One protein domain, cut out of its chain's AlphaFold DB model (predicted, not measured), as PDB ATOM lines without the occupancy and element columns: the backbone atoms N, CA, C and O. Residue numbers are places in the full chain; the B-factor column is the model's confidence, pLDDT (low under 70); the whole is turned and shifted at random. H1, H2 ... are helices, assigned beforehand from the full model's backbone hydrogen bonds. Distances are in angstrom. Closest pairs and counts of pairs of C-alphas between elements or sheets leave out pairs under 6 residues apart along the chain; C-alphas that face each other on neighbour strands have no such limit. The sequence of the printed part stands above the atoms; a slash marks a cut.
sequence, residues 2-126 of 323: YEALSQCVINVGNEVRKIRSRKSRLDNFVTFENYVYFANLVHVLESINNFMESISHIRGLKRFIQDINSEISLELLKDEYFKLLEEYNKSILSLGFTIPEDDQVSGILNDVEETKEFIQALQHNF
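AT A GLANCE: This is residues 2 to 126 of the 323 residues of the protein "Kinase-like domain-containing protein" of Gigaspora rosea (UniProt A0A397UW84). The longest helix, H3, and H5 lie side by side, running opposite ways, as the middle of a long, staggered rod of helices; H1 runs beside them toward one end, and H6 is shifted toward the other end and makes that end of the rod. The short H2 sits at H1's end of the rod, where residues 20 to 25 stick out, and the very short H4 follows the far end of H3; the assembly is loosely formed, with H1 and H6 meeting their neighbours over few residues. The printed part has 125 residues with six named helices, H1 to H6 in order along the chain, and no named strand; its class is all helix. The whole is loose, with a radius of gyration of the C-alphas of 17.6 A, and spans 61 by 24 by 19 A.

IN THESE COORDINATES: H3 is residues 32 to 55, 34.9 A from first to last C-alpha, beginning at C-alpha 32 (111.081, 68.838, 139.775). H5 is residues 72 to 94, 32.7 A long. H1 is residues 2 to 20, 27.7 A long, from C-alpha 2 at (116.495, 79.812, 109.396). H6 is residues 104 to 124, 30.8 A long, ending at C-alpha 124 (106.176, 89.583, 89.080). H2 is residues 23 to 29, and H4 is residues 58 to 61.

HOW THE PARTS SIT: H1, H3, H5 and H6 form an up and down bundle, each running against the one before it. H3 touches H5 with residues 37 to 48 alone, at a shallow tilt of 24 degrees; their closest C-alphas, of Leu 41 and Ser 91, are 5.4 A apart. H1 touches H3 with residues 2 to 9 alone, closest at the C-alphas of Tyr 2 and Met 52, 6.8 A, at a shallow tilt of 26 degrees. H5 and H6 are a helical hairpin that only just touches, with 3 pairs of C-alphas within 8 A, the closest those of Leu 74 and Val 112, 7.4 A. H1 and H6 only just touch, also with 3 pairs, the closest those of Ala 4 and Gln 104, 6.7 A, at a steep tilt of 40 degrees. H3 and H6 are apart. H1 and H2 touch only at the corner, and only just, with 3 pairs; H2 and H3 meet only through their link. H3 and H4 touch only at the corner, at the C-alphas of Ser 54 and Gly 60, 4.4 A. In H1, H3 and H6 every O i to N i+4 pair is within hydrogen-bond range; H2 has 2 of 3, H5 has 18 of 19, and H4 is too short for such a pair.

THE WHOLE: The C-alphas farthest apart, of Ser 24 and Phe 126, are 61.3 A apart. The printed part has no cut and no long link. The mean pLDDT of the printed part is 74.8; 45 residues are under 70, among them residues 65 to 74 and 99 to 112.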
ATOM      1  N   TYR A   2     116.505  81.289 109.389       64.19
ATOM      2  CA  TYR A   2     116.495  79.812 109.396       64.19
ATOM      3  C   TYR A   2     117.757  79.227 110.050       64.19
ATOM      4  O   TYR A   2     117.669  78.331 110.891       64.19
ATOM      5  N   GLU A   3     118.933  79.772 109.729       64.69
ATOM      6  CA  GLU A   3     120.206  79.321 110.302       64.69
ATOM      7  C   GLU A   3     120.250  79.492 111.831       64.69
ATOM      8  O   GLU A   3     120.512  78.529 112.550       64.69
ATOM      9  N   ALA A   4     119.886  80.670 112.347       65.94
ATOM     10  CA  ALA A   4     119.894  80.965 113.783       65.94
ATOM     11  C   ALA A   4     118.949  80.055 114.598       65.94
ATOM     12  O   ALA A   4     119.348  79.502 115.627       65.94
ATOM     13  N   LEU A   5     117.717  79.823 114.126       68.25
ATOM     14  CA  LEU A   5     116.782  78.904 114.793       68.25
ATOM     15  C   LEU A   5     117.214  77.436 114.670       68.25
ATOM     16  O   LEU A   5     117.044  76.668 115.615       68.25
ATOM     17  N   SER A   6     117.842  77.042 113.557       69.19
ATOM     18  CA  SER A   6     118.476  75.724 113.435       69.19
ATOM     19  C   SER A   6     119.623  75.559 114.444       69.19
ATOM     20  O   SER A   6     119.720  74.531 115.124       69.19
ATOM     21  N   GLN A   7     120.436  76.603 114.625       71.62
ATOM     22  CA  GLN A   7     121.548  76.615 115.569       71.62
ATOM     23  C   GLN A   7     121.079  76.532 117.032       71.62
ATOM     24  O   GLN A   7     121.720  75.854 117.836       71.62
ATOM     25  N   CYS A   8     119.919  77.104 117.375       70.44
ATOM     26  CA  CYS A   8     119.274  76.915 118.681       70.44
ATOM     27  C   CYS A   8     119.027  75.424 118.999       70.44
ATOM     28  O   CYS A   8     119.404  74.940 120.071       70.44
ATOM     29  N   VAL A   9     118.489  74.654 118.043       74.50
ATOM     30  CA  VAL A   9     118.268  73.200 118.203       74.50
ATOM     31  C   VAL A   9     119.595  72.444 118.379       74.50
ATOM     32  O   VAL A   9     119.716  71.575 119.249       74.50
ATOM     33  N   ILE A  10     120.619  72.797 117.594       73.50
ATOM     34  CA  ILE A  10     121.965  72.205 117.679       73.50
ATOM     35  C   ILE A  10     122.597  72.471 119.057       73.50
ATOM     36  O   ILE A  10     123.169  71.558 119.666       73.50
ATOM     37  N   ASN A  11     122.453  73.694 119.574       76.50
ATOM     38  CA  ASN A  11     123.003  74.130 120.855       76.50
ATOM     39  C   ASN A  11     122.357  73.402 122.044       76.50
ATOM     40  O   ASN A  11     123.083  72.849 122.874       76.50
ATOM     41  N   VAL A  12     121.025  73.269 122.084       78.88
ATOM     42  CA  VAL A  12     120.349  72.419 123.089       78.88
ATOM     43  C   VAL A  12     120.846  70.979 123.009       78.88
ATOM     44  O   VAL A  12     121.185  70.371 124.029       78.88
ATOM     45  N   GLY A  13     120.979  70.437 121.794       78.44
ATOM     46  CA  GLY A  13     121.540  69.107 121.580       78.44
ATOM     47  C   GLY A  13     122.945  68.935 122.176       78.44
ATOM     48  O   GLY A  13     123.283  67.834 122.618       78.44
ATOM     49  N   ASN A  14     123.759  69.997 122.210       80.00
ATOM     50  CA  ASN A  14     125.088  70.009 122.823       80.00
ATOM     51  C   ASN A  14     125.018  70.067 124.365       80.00
ATOM     52  O   ASN A  14     125.707  69.278 125.022       80.00
ATOM     53  N   GLU A  15     124.170  70.914 124.960       79.75
ATOM     54  CA  GLU A  15     124.026  71.006 126.428       79.75
ATOM     55  C   GLU A  15     123.442  69.733 127.051       79.75
ATOM     56  O   GLU A  15     123.980  69.205 128.030       79.75
ATOM     57  N   VAL A  16     122.425  69.135 126.426       80.56
ATOM     58  CA  VAL A  16     121.852  67.856 126.880       80.56
ATOM     59  C   VAL A  16     122.898  66.731 126.844       80.56
ATOM     60  O   VAL A  16     122.950  65.889 127.748       80.56
ATOM     61  N   ARG A  17     123.805  66.737 125.854       82.12
ATOM     62  CA  ARG A  17     124.966  65.827 125.813       82.12
ATOM     63  C   ARG A  17     125.976  66.128 126.929       82.12
ATOM     64  O   ARG A  17     126.445  65.186 127.576       82.12
ATOM     65  N   LYS A  18     126.269  67.402 127.224       80.06
ATOM     66  CA  LYS A  18     127.142  67.806 128.348       80.06
ATOM     67  C   LYS A  18     126.598  67.328 129.701       80.06
ATOM     68  O   LYS A  18     127.392  66.833 130.502       80.06
ATOM     69  N   ILE A  19     125.286  67.395 129.949       76.44
ATOM     70  CA  ILE A  19     124.659  66.859 131.176       76.44
ATOM     71  C   ILE A  19     124.797  65.335 131.230       76.44
ATOM     72  O   ILE A  19     125.393  64.805 132.168       76.44
ATOM     73  N   ARG A  20     124.320  64.625 130.194       76.56
ATOM     74  CA  ARG A  20     124.346  63.148 130.139       76.56
ATOM     75  C   ARG A  20     125.750  62.554 130.287       76.56
ATOM     76  O   ARG A  20     125.878  61.436 130.774       76.56
ATOM     77  N   SER A  21     126.797  63.288 129.902       79.81
ATOM     78  CA  SER A  21     128.192  62.840 130.020       79.81
ATOM     79  C   SER A  21     128.755  62.808 131.452       79.81
ATOM     80  O   SER A  21     129.806  62.207 131.669       79.81
ATOM     81  N   ARG A  22     128.107  63.450 132.439       74.38
ATOM     82  CA  ARG A  22     128.629  63.567 133.814       74.38
ATOM     83  C   ARG A  22     127.559  63.218 134.843       74.38
ATOM     84  O   ARG A  22     126.721  64.054 135.167       74.38
ATOM     85  N   LYS A  23     127.641  62.016 135.425       69.38
ATOM     86  CA  LYS A  23     126.663  61.521 136.412       69.38
ATOM     87  C   LYS A  23     126.407  62.509 137.564       69.38
ATOM     88  O   LYS A  23     125.261  62.822 137.835       69.38
ATOM     89  N   SER A  24     127.450  63.099 138.150       68.44
ATOM     90  CA  SER A  24     127.310  64.097 139.226       68.44
ATOM     91  C   SER A  24     126.648  65.418 138.807       68.44
ATOM     92  O   SER A  24     126.188  66.161 139.668       68.44
ATOM     93  N   ARG A  25     126.578  65.732 137.504       71.62
ATOM     94  CA  ARG A  25     125.720  66.818 137.000       71.62
ATOM     95  C   ARG A  25     124.283  66.349 136.832       71.62
ATOM     96  O   ARG A  25     123.387  67.098 137.183       71.62
ATOM     97  N   LEU A  26     124.073  65.136 136.322       72.38
ATOM     98  CA  LEU A  26     122.740  64.554 136.154       72.38
ATOM     99  C   LEU A  26     122.012  64.425 137.501       72.38
ATOM    100  O   LEU A  26     120.894  64.911 137.623       72.38
ATOM    101  N   ASP A  27     122.670  63.865 138.518       73.75
ATOM    102  CA  ASP A  27     122.092  63.657 139.852       73.75
ATOM    103  C   ASP A  27     121.680  64.995 140.518       73.75
ATOM    104  O   ASP A  27     120.652  65.060 141.185       73.75
ATOM    105  N   ASN A  28     122.420  66.086 140.266       77.56
ATOM    106  CA  ASN A  28     122.079  67.444 140.724       77.56
ATOM    107  C   ASN A  28     121.061  68.174 139.818       77.56
ATOM    108  O   ASN A  28     120.501  69.190 140.222       77.56
ATOM    109  N   PHE A  29     120.859  67.709 138.582       78.81
ATOM    110  CA  PHE A  29     119.989  68.341 137.585       78.81
ATOM    111  C   PHE A  29     118.575  67.747 137.577       78.81
ATOM    112  O   PHE A  29     117.635  68.440 137.198       78.81
ATOM    113  N   VAL A  30     118.391  66.497 138.018       82.12
ATOM    114  CA  VAL A  30     117.075  65.841 138.111       82.12
ATOM    115  C   VAL A  30     116.304  66.369 139.331       82.12
ATOM    116  O   VAL A  30     116.169  65.714 140.361       82.12
ATOM    117  N   THR A  31     115.788  67.593 139.200       87.25
ATOM    118  CA  THR A  31     114.858  68.235 140.138       87.25
ATOM    119  C   THR A  31     113.487  68.415 139.480       87.25
ATOM    120  O   THR A  31     113.372  68.445 138.253       87.25
ATOM    121  N   PHE A  32     112.430  68.554 140.285       86.94
ATOM    122  CA  PHE A  32     111.081  68.838 139.775       86.94
ATOM    123  C   PHE A  32     111.026  70.165 138.999       86.94
ATOM    124  O   PHE A  32     110.397  70.252 137.949       86.94
ATOM    125  N   GLU A  33     111.737  71.181 139.487       87.75
ATOM    126  CA  GLU A  33     111.825  72.500 138.858       87.75
ATOM    127  C   GLU A  33     112.518  72.438 137.486       87.75
ATOM    128  O   GLU A  33     111.949  72.884 136.489       87.75
ATOM    129  N   ASN A  34     113.674  71.769 137.392       86.75
ATOM    130  CA  ASN A  34     114.353  71.567 136.111       86.75
ATOM    131  C   ASN A  34     113.521  70.721 135.142       86.75
ATOM    132  O   ASN A  34     113.585  70.960 133.942       86.75
ATOM    133  N   TYR A  35     112.717  69.765 135.623       86.69
ATOM    134  CA  TYR A  35     111.791  69.013 134.768       86.69
ATOM    135  C   TYR A  35     110.733  69.929 134.126       86.69
ATOM    136  O   TYR A  35     110.488  69.824 132.925       86.69
ATOM    137  N   VAL A  36     110.159  70.869 134.890       88.75
ATOM    138  CA  VAL A  36     109.224  71.880 134.360       88.75
ATOM    139  C   VAL A  36     109.923  72.799 133.352       88.75
ATOM    140  O   VAL A  36     109.406  73.007 132.256       88.75
ATOM    141  N   TYR A  37     111.125  73.295 133.660       89.69
ATOM    142  CA  TYR A  37     111.900  74.115 132.720       89.69
ATOM    143  C   TYR A  37     112.279  73.350 131.439       89.69
ATOM    144  O   TYR A  37     112.269  73.926 130.351       89.69
ATOM    145  N   PHE A  38     112.552  72.046 131.531       87.12
ATOM    146  CA  PHE A  38     112.865  71.209 130.371       87.12
ATOM    147  C   PHE A  38     111.626  70.936 129.506       87.12
ATOM    148  O   PHE A  38     111.730  70.956 128.282       87.12
ATOM    149  N   ALA A  39     110.453  70.739 130.118       87.06
ATOM    150  CA  ALA A  39     109.186  70.641 129.394       87.06
ATOM    151  C   ALA A  39     108.856  71.948 128.647       87.06
ATOM    152  O   ALA A  39     108.480  71.903 127.476       87.06
ATOM    153  N   ASN A  40     109.087  73.105 129.278       90.62
ATOM    154  CA  ASN A  40     108.943  74.410 128.627       90.62
ATOM    155  C   ASN A  40     109.919  74.567 127.446       90.62
ATOM    156  O   ASN A  40     109.499  74.983 126.369       90.62
ATOM    157  N   LEU A  41     111.191  74.173 127.602       87.38
ATOM    158  CA  LEU A  41     112.164  74.208 126.502       87.38
ATOM    159  C   LEU A  41     111.737  73.309 125.328       87.38
ATOM    160  O   LEU A  41     111.878  73.720 124.180       87.38
ATOM    161  N   VAL A  42     111.198  72.112 125.589       87.75
ATOM    162  CA  VAL A  42     110.670  71.229 124.532       87.75
ATOM    163  C   VAL A  42     109.516  71.901 123.783       87.75
ATOM    164  O   VAL A  42     109.569  71.969 122.560       87.75
ATOM    165  N   HIS A  43     108.547  72.488 124.492       90.75
ATOM    166  CA  HIS A  43     107.440  73.228 123.874       90.75
ATOM    167  C   HIS A  43     107.928  74.403 123.004       90.75
ATOM    168  O   HIS A  43     107.437  74.609 121.896       90.75
ATOM    169  N   VAL A  44     108.931  75.163 123.457       88.19
ATOM    170  CA  VAL A  44     109.511  76.260 122.661       88.19
ATOM    171  C   VAL A  44     110.241  75.734 121.418       88.19
ATOM    172  O   VAL A  44     110.114  76.318 120.345       88.19
ATOM    173  N   LEU A  45     110.955  74.608 121.514       84.38
ATOM    174  CA  LEU A  45     111.598  73.970 120.359       84.38
ATOM    175  C   LEU A  45     110.577  73.413 119.352       84.38
ATOM    176  O   LEU A  45     110.812  73.491 118.146       84.38
ATOM    177  N   GLU A  46     109.435  72.903 119.820       88.00
ATOM    178  CA  GLU A  46     108.306  72.514 118.965       88.00
ATOM    179  C   GLU A  46     107.704  73.736 118.254       88.00
ATOM    180  O   GLU A  46     107.550  73.712 117.033       88.00
ATOM    181  N   SER A  47     107.460  74.842 118.965       89.00
ATOM    182  CA  SER A  47     107.015  76.112 118.368       89.00
ATOM    183  C   SER A  47     108.001  76.655 117.327       89.00
ATOM    184  O   SER A  47     107.581  77.055 116.240       89.00
ATOM    185  N   ILE A  48     109.309  76.595 117.602       81.38
ATOM    186  CA  ILE A  48     110.367  76.953 116.645       81.38
ATOM    187  C   ILE A  48     110.315  76.051 115.408       81.38
ATOM    188  O   ILE A  48     110.348  76.561 114.290       81.38
ATOM    189  N   ASN A  49     110.191  74.728 115.567       82.44
ATOM    190  CA  ASN A  49     110.074  73.815 114.428       82.44
ATOM    191  C   ASN A  49     108.816  74.106 113.590       82.44
ATOM    192  O   ASN A  49     108.895  74.180 112.366       82.44
ATOM    193  N   ASN A  50     107.677  74.338 114.243       84.31
ATOM    194  CA  ASN A  50     106.406  74.643 113.585       84.31
ATOM    195  C   ASN A  50     106.453  75.991 112.843       84.31
ATOM    196  O   ASN A  50     105.887  76.122 111.755       84.31
ATOM    197  N   PHE A  51     107.147  76.996 113.387       84.00
ATOM    198  CA  PHE A  51     107.454  78.247 112.691       84.00
ATOM    199  C   PHE A  51     108.333  77.991 111.461       84.00
ATOM    200  O   PHE A  51     107.950  78.366 110.355       84.00
ATOM    201  N   MET A  52     109.447  77.278 111.637       76.00
ATOM    202  CA  MET A  52     110.427  76.944 110.594       76.00
ATOM    203  C   MET A  52     109.815  76.169 109.418       76.00
ATOM    204  O   MET A  52     110.071  76.500 108.264       76.00
ATOM    205  N   GLU A  53     108.964  75.180 109.694       75.62
ATOM    206  CA  GLU A  53     108.215  74.429 108.677       75.62
ATOM    207  C   GLU A  53     107.188  75.301 107.943       75.62
ATOM    208  O   GLU A  53     106.955  75.130 106.747       75.62
ATOM    209  N   SER A  54     106.612  76.286 108.633       76.31
ATOM    210  CA  SER A  54     105.656  77.215 108.027       76.31
ATOM    211  C   SER A  54     106.326  78.286 107.165       76.31
ATOM    212  O   SER A  54     105.725  78.721 106.190       76.31
ATOM    213  N   ILE A  55     107.550  78.715 107.495       73.75
ATOM    214  CA  ILE A  55     108.305  79.663 106.661       73.75
ATOM    215  C   ILE A  55     109.070  78.975 105.521       73.75
ATOM    216  O   ILE A  55     109.428  79.643 104.558       73.75
ATOM    217  N   SER A  56     109.268  77.647 105.564       67.31
ATOM    218  CA  SER A  56     109.885  76.890 104.459       67.31
ATOM    219  C   SER A  56     108.959  76.636 103.258       67.31
ATOM    220  O   SER A  56     109.374  75.960 102.317       67.31
ATOM    221  N   HIS A  57     107.726  77.156 103.283       64.62
ATOM    222  CA  HIS A  57     106.754  77.068 102.190       64.62
ATOM    223  C   HIS A  57     105.976  78.384 102.038       64.62
ATOM    224  O   HIS A  57     105.457  78.922 103.016       64.62
ATOM    225  N   ILE A  58     105.792  78.865 100.810       63.50
ATOM    226  CA  ILE A  58     104.984  80.050 100.468       63.50
ATOM    227  C   ILE A  58     103.524  79.883 100.921       63.50
ATOM    228  O   ILE A  58     102.940  80.833 101.449       63.50
ATOM    229  N   ARG A  59     102.946  78.670 100.843       68.12
ATOM    230  CA  ARG A  59     101.611  78.392 101.432       68.12
ATOM    231  C   ARG A  59     101.548  78.685 102.941       68.12
ATOM    232  O   ARG A  59     100.493  79.088 103.427       68.12
ATOM    233  N   GLY A  60     102.647  78.498 103.676       71.50
ATOM    234  CA  GLY A  60     102.742  78.825 105.102       71.50
ATOM    235  C   GLY A  60     103.108  80.292 105.361       71.50
ATOM    236  O   GLY A  60     102.502  80.918 106.233       71.50
ATOM    237  N   LEU A  61     103.997  80.877 104.548       72.12
ATOM    238  CA  LEU A  61     104.344  82.306 104.580       72.12
ATOM    239  C   LEU A  61     103.120  83.216 104.390       72.12
ATOM    240  O   LEU A  61     103.070  84.272 105.018       72.12
ATOM    241  N   LYS A  62     102.095  82.776 103.638       74.81
ATOM    242  CA  LYS A  62     100.791  83.458 103.472       74.81
ATOM    243  C   LYS A  62     100.177  83.972 104.785       74.81
ATOM    244  O   LYS A  62      99.481  84.981 104.783       74.81
ATOM    245  N   ARG A  63     100.401  83.285 105.915       77.06
ATOM    246  CA  ARG A  63      99.821  83.683 107.214       77.06
ATOM    247  C   ARG A  63     100.473  84.933 107.815       77.06
ATOM    248  O   ARG A  63      99.817  85.654 108.559       77.06
ATOM    249  N   PHE A  64     101.748  85.155 107.500       73.25
ATOM    250  CA  PHE A  64     102.510  86.341 107.891       73.25
ATOM    251  C   PHE A  64     102.373  87.434 106.828       73.25
ATOM    252  O   PHE A  64     102.168  88.600 107.145       73.25
ATOM    253  N   ILE A  65     102.437  87.028 105.558       68.62
ATOM    254  CA  ILE A  65     102.535  87.914 104.406       68.62
ATOM    255  C   ILE A  65     101.185  87.965 103.686       68.62
ATOM    256  O   ILE A  65     100.910  87.174 102.784       68.62
ATOM    257  N   GLN A  66     100.337  88.896 104.129       63.16
ATOM    258  CA  GLN A  66      98.964  89.064 103.637       63.16
ATOM    259  C   GLN A  66      98.896  89.998 102.420       63.16
ATOM    260  O   GLN A  66      98.192  89.703 101.458       63.16
ATOM    261  N   ASP A  67      99.682  91.080 102.429       62.38
ATOM    262  CA  ASP A  67      99.971  91.907 101.251       62.38
ATOM    263  C   ASP A  67     101.454  92.294 101.256       62.38
ATOM    264  O   ASP A  67     101.965  92.885 102.205       62.38
ATOM    265  N   ILE A  68     102.145  91.974 100.169       56.00
ATOM    266  CA  ILE A  68     103.589  92.164  99.979       56.00
ATOM    267  C   ILE A  68     103.946  93.647  99.772       56.00
ATOM    268  O   ILE A  68     105.098  94.042  99.943       56.00
ATOM    269  N   ASN A  69     102.946  94.484  99.473       55.88
ATOM    270  CA  ASN A  69     103.065  95.942  99.455       55.88
ATOM    271  C   ASN A  69     102.867  96.567 100.851       55.88
ATOM    272  O   ASN A  69     103.122  97.757 101.024       55.88
ATOM    273  N   SER A  70     102.417  95.791 101.847       57.75
ATOM    274  CA  SER A  70     102.298  96.247 103.233       57.75
ATOM    275  C   SER A  70     103.579  95.940 104.012       57.75
ATOM    276  O   SER A  70     103.939  94.785 104.228       57.75
ATOM    277  N   GLU A  71     104.261  96.985 104.476       57.84
ATOM    278  CA  GLU A  71     105.471  96.876 105.309       57.84
ATOM    279  C   GLU A  71     105.198  96.048 106.589       57.84
ATOM    280  O   GLU A  71     105.974  95.162 106.954       57.84
ATOM    281  N   ILE A  72     103.987  96.222 107.134       61.41
ATOM    282  CA  ILE A  72     103.346  95.479 108.236       61.41
ATOM    283  C   ILE A  72     103.473  93.947 108.088       61.41
ATOM    284  O   ILE A  72     103.690  93.239 109.069       61.41
ATOM    285  N   SER A  73     103.359  93.406 106.868       64.75
ATOM    286  CA  SER A  73     103.425  91.953 106.628       64.75
ATOM    287  C   SER A  73     104.801  91.345 106.936       64.75
ATOM    288  O   SER A  73     104.902  90.165 107.270       64.75
ATOM    289  N   LEU A  74     105.875  92.137 106.841       68.12
ATOM    290  CA  LEU A  74     107.231  91.699 107.189       68.12
ATOM    291  C   LEU A  74     107.556  91.955 108.665       68.12
ATOM    292  O   LEU A  74     108.403  91.259 109.223       68.12
ATOM    293  N   GLU A  75     106.873  92.902 109.309       74.12
ATOM    294  CA  GLU A  75     106.938  93.094 110.762       74.12
ATOM    295  C   GLU A  75     106.355  91.879 111.491       74.12
ATOM    296  O   GLU A  75     107.049  91.288 112.310       74.12
ATOM    297  N   LEU A  76     105.181  91.372 111.085       79.81
ATOM    298  CA  LEU A  76     104.587  90.148 111.658       79.81
ATOM    299  C   LEU A  76     105.514  88.916 111.602       79.81
ATOM    300  O   LEU A  76     105.484  88.068 112.496       79.81
ATOM    301  N   LEU A  77     106.334  88.803 110.552       78.75
ATOM    302  CA  LEU A  77     107.315  87.724 110.398       78.75
ATOM    303  C   LEU A  77     108.530  87.909 111.328       78.75
ATOM    304  O   LEU A  77     109.036  86.927 111.876       78.75
ATOM    305  N   LYS A  78     108.977  89.158 111.528       78.81
ATOM    306  CA  LYS A  78     110.045  89.524 112.474       78.81
ATOM    307  C   LYS A  78     109.593  89.355 113.925       78.81
ATOM    308  O   LYS A  78     110.340  88.797 114.722       78.81
ATOM    309  N   ASP A  79     108.384  89.790 114.265       84.56
ATOM    310  CA  ASP A  79     107.861  89.782 115.634       84.56
ATOM    311  C   ASP A  79     107.707  88.358 116.175       84.56
ATOM    312  O   ASP A  79     108.199  88.052 117.263       84.56
ATOM    313  N   GLU A  80     107.100  87.451 115.399       85.81
ATOM    314  CA  GLU A  80     106.969  86.046 115.807       85.81
ATOM    315  C   GLU A  80     108.344  85.361 115.898       85.81
ATOM    316  O   GLU A  80     108.578  84.572 116.813       85.81
ATOM    317  N   TYR A  81     109.292  85.715 115.019       84.25
ATOM    318  CA  TYR A  81     110.682  85.266 115.133       84.25
ATOM    319  C   TYR A  81     111.329  85.738 116.451       84.25
ATOM    320  O   TYR A  81     111.903  84.930 117.185       84.25
ATOM    321  N   PHE A  82     111.258  87.038 116.765       83.75
ATOM    322  CA  PHE A  82     111.917  87.607 117.945       83.75
ATOM    323  C   PHE A  82     111.293  87.098 119.245       83.75
ATOM    324  O   PHE A  82     112.027  86.766 120.175       83.75
ATOM    325  N   LYS A  83     109.966  86.937 119.282       88.38
ATOM    326  CA  LYS A  83     109.238  86.297 120.384       88.38
ATOM    327  C   LYS A  83     109.722  84.863 120.631       88.38
ATOM    328  O   LYS A  83     110.037  84.518 121.767       88.38
ATOM    329  N   LEU A  84     109.843  84.039 119.585       86.75
ATOM    330  CA  LEU A  84     110.356  82.666 119.712       86.75
ATOM    331  C   LEU A  84     111.809  82.630 120.212       86.75
ATOM    332  O   LEU A  84     112.165  81.759 121.007       86.75
ATOM    333  N   LEU A  85     112.639  83.593 119.797       83.38
ATOM    334  CA  LEU A  85     114.012  83.730 120.287       83.38
ATOM    335  C   LEU A  85     114.068  84.193 121.758       83.38
ATOM    336  O   LEU A  85     114.916  83.711 122.512       83.38
ATOM    337  N   GLU A  86     113.159  85.067 122.202       85.62
ATOM    338  CA  GLU A  86     113.029  85.457 123.615       85.62
ATOM    339  C   GLU A  86     112.568  84.274 124.482       85.62
ATOM    340  O   GLU A  86     113.208  83.964 125.491       85.62
ATOM    341  N   GLU A  87     111.513  83.562 124.070       88.94
ATOM    342  CA  GLU A  87     111.015  82.356 124.747       88.94
ATOM    343  C   GLU A  87     112.104  81.270 124.852       88.94
ATOM    344  O   GLU A  87     112.246  80.623 125.899       88.94
ATOM    345  N   TYR A  88     112.923  81.112 123.807       87.00
ATOM    346  CA  TYR A  88     114.076  80.213 123.801       87.00
ATOM    347  C   TYR A  88     115.147  80.668 124.794       87.00
ATOM    348  O   TYR A  88     115.488  79.913 125.706       87.00
ATOM    349  N   ASN A  89     115.635  81.905 124.683       85.00
ATOM    350  CA  ASN A  89     116.687  82.435 125.554       85.00
ATOM    351  C   ASN A  89     116.281  82.382 127.034       85.00
ATOM    352  O   ASN A  89     117.074  81.977 127.885       85.00
ATOM    353  N   LYS A  90     115.018  82.691 127.339       87.88
ATOM    354  CA  LYS A  90     114.430  82.555 128.676       87.88
ATOM    355  C   LYS A  90     114.463  81.107 129.177       87.88
ATOM    356  O   LYS A  90     114.904  80.867 130.298       87.88
ATOM    357  N   SER A  91     114.069  80.144 128.344       86.94
ATOM    358  CA  SER A  91     114.071  78.711 128.686       86.94
ATOM    359  C   SER A  91     115.487  78.149 128.893       86.94
ATOM    360  O   SER A  91     115.714  77.355 129.807       86.94
ATOM    361  N   ILE A  92     116.459  78.600 128.092       85.06
ATOM    362  CA  ILE A  92     117.892  78.285 128.231       85.06
ATOM    363  C   ILE A  92     118.445  78.824 129.558       85.06
ATOM    364  O   ILE A  92     119.089  78.081 130.304       85.06
ATOM    365  N   LEU A  93     118.142  80.081 129.898       86.06
ATOM    366  CA  LEU A  93     118.581  80.702 131.151       86.06
ATOM    367  C   LEU A  93     117.948  80.046 132.386       86.06
ATOM    368  O   LEU A  93     118.659  79.809 133.362       86.06
ATOM    369  N   SER A  94     116.661  79.678 132.343       87.38
ATOM    370  CA  SER A  94     116.002  78.935 133.432       87.38
ATOM    371  C   SER A  94     116.669  77.586 133.727       87.38
ATOM    372  O   SER A  94     116.727  77.174 134.880       87.38
ATOM    373  N   LEU A  95     117.229  76.920 132.714       85.56
ATOM    374  CA  LEU A  95     117.981  75.667 132.869       85.56
ATOM    375  C   LEU A  95     119.464  75.867 133.245       85.56
ATOM    376  O   LEU A  95     120.201  74.887 133.380       85.56
ATOM    377  N   GLY A  96     119.920  77.114 133.404       81.62
ATOM    378  CA  GLY A  96     121.321  77.446 133.677       81.62
ATOM    379  C   GLY A  96     122.266  77.143 132.508       81.62
ATOM    380  O   GLY A  96     123.457  76.906 132.723       81.62
ATOM    381  N   PHE A  97     121.746  77.090 131.279       83.38
ATOM    382  CA  PHE A  97     122.526  76.819 130.072       83.38
ATOM    383  C   PHE A  97     123.146  78.111 129.522       83.38
ATOM    384  O   PHE A  97     122.625  79.210 129.706       83.38
ATOM    385  N   THR A  98     124.276  77.985 128.827       76.19
ATOM    386  CA  THR A  98     124.974  79.124 128.215       76.19
ATOM    387  C   THR A  98     124.350  79.470 126.862       76.19
ATOM    388  O   THR A  98     124.345  78.633 125.960       76.19
ATOM    389  N   ILE A  99     123.867  80.707 126.703       69.25
ATOM    390  CA  ILE A  99     123.562  81.288 125.385       69.25
ATOM    391  C   ILE A  99     124.905  81.606 124.690       69.25
ATOM    392  O   ILE A  99     125.783  82.163 125.353       69.25
ATOM    393  N   PRO A 100     125.113  81.261 123.404       65.25
ATOM    394  CA  PRO A 100     126.295  81.699 122.662       65.25
ATOM    395  C   PRO A 100     126.253  83.205 122.375       65.25
ATOM    396  O   PRO A 100     125.200  83.747 122.044       65.25
ATOM    397  N   GLU A 101     127.408  83.862 122.431       60.03
ATOM    398  CA  GLU A 101     127.582  85.214 121.891       60.03
ATOM    399  C   GLU A 101     127.715  85.133 120.360       60.03
ATOM    400  O   GLU A 101     128.807  84.929 119.840       60.03
ATOM    401  N   ASP A 102     126.594  85.275 119.650       58.28
ATOM    402  CA  ASP A 102     126.527  85.394 118.186       58.28
ATOM    403  C   ASP A 102     125.807  86.697 117.800       58.28
ATOM    404  O   ASP A 102     124.802  87.070 118.411       58.28
ATOM    405  N   ASP A 103     126.255  87.356 116.728       53.84
ATOM    406  CA  ASP A 103     125.728  88.647 116.240       53.84
ATOM    407  C   ASP A 103     124.418  88.488 115.423       53.84
ATOM    408  O   ASP A 103     124.219  89.073 114.353       53.84
ATOM    409  N   GLN A 104     123.522  87.613 115.900       57.59
ATOM    410  CA  GLN A 104     122.426  87.012 115.122       57.59
ATOM    411  C   GLN A 104     121.448  88.039 114.537       57.59
ATOM    412  O   GLN A 104     120.860  87.796 113.482       57.59
ATOM    413  N   VAL A 105     121.276  89.189 115.200       57.53
ATOM    414  CA  VAL A 105     120.360  90.272 114.790       57.53
ATOM    415  C   VAL A 105     120.679  90.774 113.378       57.53
ATOM    416  O   VAL A 105     119.759  91.046 112.607       57.53
ATOM    417  N   SER A 106     121.963  90.823 113.008       58.47
ATOM    418  CA  SER A 106     122.406  91.235 111.671       58.47
ATOM    419  C   SER A 106     121.922  90.270 110.575       58.47
ATOM    420  O   SER A 106     121.257  90.690 109.626       58.47
ATOM    421  N   GLY A 107     122.163  88.966 110.747       63.00
ATOM    422  CA  GLY A 107     121.714  87.922 109.820       63.00
ATOM    423  C   GLY A 107     120.190  87.779 109.759       63.00
ATOM    424  O   GLY A 107     119.633  87.524 108.699       63.00
ATOM    425  N   ILE A 108     119.472  88.010 110.866       62.84
ATOM    426  CA  ILE A 108     117.999  88.008 110.866       62.84
ATOM    427  C   ILE A 108     117.439  89.085 109.931       62.84
ATOM    428  O   ILE A 108     116.516  88.795 109.171       62.84
ATOM    429  N   LEU A 109     117.994  90.300 109.960       63.28
ATOM    430  CA  LEU A 109     117.560  91.382 109.075       63.28
ATOM    431  C   LEU A 109     117.878  91.081 107.602       63.28
ATOM    432  O   LEU A 109     117.038  91.358 106.749       63.28
ATOM    433  N   ASN A 110     119.031  90.465 107.322       67.12
ATOM    434  CA  ASN A 110     119.408  90.038 105.974       67.12
ATOM    435  C   ASN A 110     118.435  88.984 105.412       67.12
ATOM    436  O   ASN A 110     117.844  89.211 104.361       67.12
ATOM    437  N   ASP A 111     118.197  87.881 106.135       67.25
ATOM    438  CA  ASP A 111     117.277  86.811 105.709       67.25
ATOM    439  C   ASP A 111     115.853  87.325 105.421       67.25
ATOM    440  O   ASP A 111     115.177  86.811 104.530       67.25
ATOM    441  N   VAL A 112     115.355  88.306 106.187       68.44
ATOM    442  CA  VAL A 112     114.002  88.858 105.974       68.44
ATOM    443  C   VAL A 112     113.946  89.735 104.721       68.44
ATOM    444  O   VAL A 112     112.951  89.685 103.996       68.44
ATOM    445  N   GLU A 113     114.996  90.506 104.436       70.00
ATOM    446  CA  GLU A 113     115.061  91.321 103.219       70.00
ATOM    447  C   GLU A 113     115.276  90.440 101.969       70.00
ATOM    448  O   GLU A 113     114.600  90.644 100.965       70.00
ATOM    449  N   GLU A 114     116.079  89.371 102.055       70.88
ATOM    450  CA  GLU A 114     116.192  88.348 100.998       70.88
ATOM    451  C   GLU A 114     114.848  87.632 100.754       70.88
ATOM    452  O   GLU A 114     114.408  87.485  99.613       70.88
ATOM    453  N   THR A 115     114.128  87.265 101.826       69.56
ATOM    454  CA  THR A 115     112.772  86.684 101.738       69.56
ATOM    455  C   THR A 115     111.797  87.629 101.022       69.56
ATOM    456  O   THR A 115     110.964  87.187 100.230       69.56
ATOM    457  N   LYS A 116     111.904  88.939 101.267       69.94
ATOM    458  CA  LYS A 116     111.104  89.988 100.619       69.94
ATOM    459  C   LYS A 116     111.449  90.143  99.137       69.94
ATOM    460  O   LYS A 116     110.526  90.134  98.323       69.94
ATOM    461  N   GLU A 117     112.729  90.247  98.774       70.12
ATOM    462  CA  GLU A 117     113.163  90.336  97.368       70.12
ATOM    463  C   GLU A 117     112.691  89.116  96.561       70.12
ATOM    464  O   GLU A 117     112.093  89.262  95.491       70.12
ATOM    465  N   PHE A 118     112.869  87.915  97.116       68.75
ATOM    466  CA  PHE A 118     112.391  86.649  96.554       68.75
ATOM    467  C   PHE A 118     110.876  86.656  96.293       68.75
ATOM    468  O   PHE A 118     110.417  86.326  95.196       68.75
ATOM    469  N   ILE A 119     110.081  87.081  97.277       66.06
ATOM    470  CA  ILE A 119     108.618  87.115  97.178       66.06
ATOM    471  C   ILE A 119     108.131  88.182  96.178       66.06
ATOM    472  O   ILE A 119     107.183  87.929  95.428       66.06
ATOM    473  N   GLN A 120     108.797  89.337  96.094       70.00
ATOM    474  CA  GLN A 120     108.513  90.364  95.083       70.00
ATOM    475  C   GLN A 120     108.864  89.887  93.662       70.00
ATOM    476  O   GLN A 120     108.086  90.095  92.724       70.00
ATOM    477  N   ALA A 121     109.993  89.190  93.494       63.16
ATOM    478  CA  ALA A 121     110.381  88.579  92.222       63.16
ATOM    479  C   ALA A 121     109.371  87.510  91.767       63.16
ATOM    480  O   ALA A 121     109.016  87.456  90.587       63.16
ATOM    481  N   LEU A 122     108.838  86.709  92.698       62.41
ATOM    482  CA  LEU A 122     107.790  85.731  92.400       62.41
ATOM    483  C   LEU A 122     106.461  86.382  92.010       62.41
ATOM    484  O   LEU A 122     105.881  85.978  91.001       62.41
ATOM    485  N   GLN A 123     106.004  87.415  92.731       62.66
ATOM    486  CA  GLN A 123     104.791  88.164  92.367       62.66
ATOM    487  C   GLN A 123     104.838  88.698  90.934       62.66
ATOM    488  O   GLN A 123     103.807  88.729  90.258       62.66
ATOM    489  N   HIS A 124     106.018  89.088  90.444       63.25
ATOM    490  CA  HIS A 124     106.176  89.583  89.080       63.25
ATOM    491  C   HIS A 124     105.706  88.569  88.017       63.25
ATOM    492  O   HIS A 124     105.212  88.976  86.967       63.25
ATOM    493  N   ASN A 125     105.781  87.262  88.294       57.81
ATOM    494  CA  ASN A 125     105.309  86.209  87.387       57.81
ATOM    495  C   ASN A 125     103.771  86.089  87.329       57.81
ATOM    496  O   ASN A 125     103.235  85.539  86.368       57.81
ATOM    497  N   PHE A 126     103.053  86.630  88.319       58.38
ATOM    498  CA  PHE A 126     101.583  86.634  88.393       58.38
ATOM    499  C   PHE A 126     100.966  88.002  88.048       58.38
ATOM    500  O   PHE A 126      99.744  88.150  88.011       58.38
TER     501      PHE A 126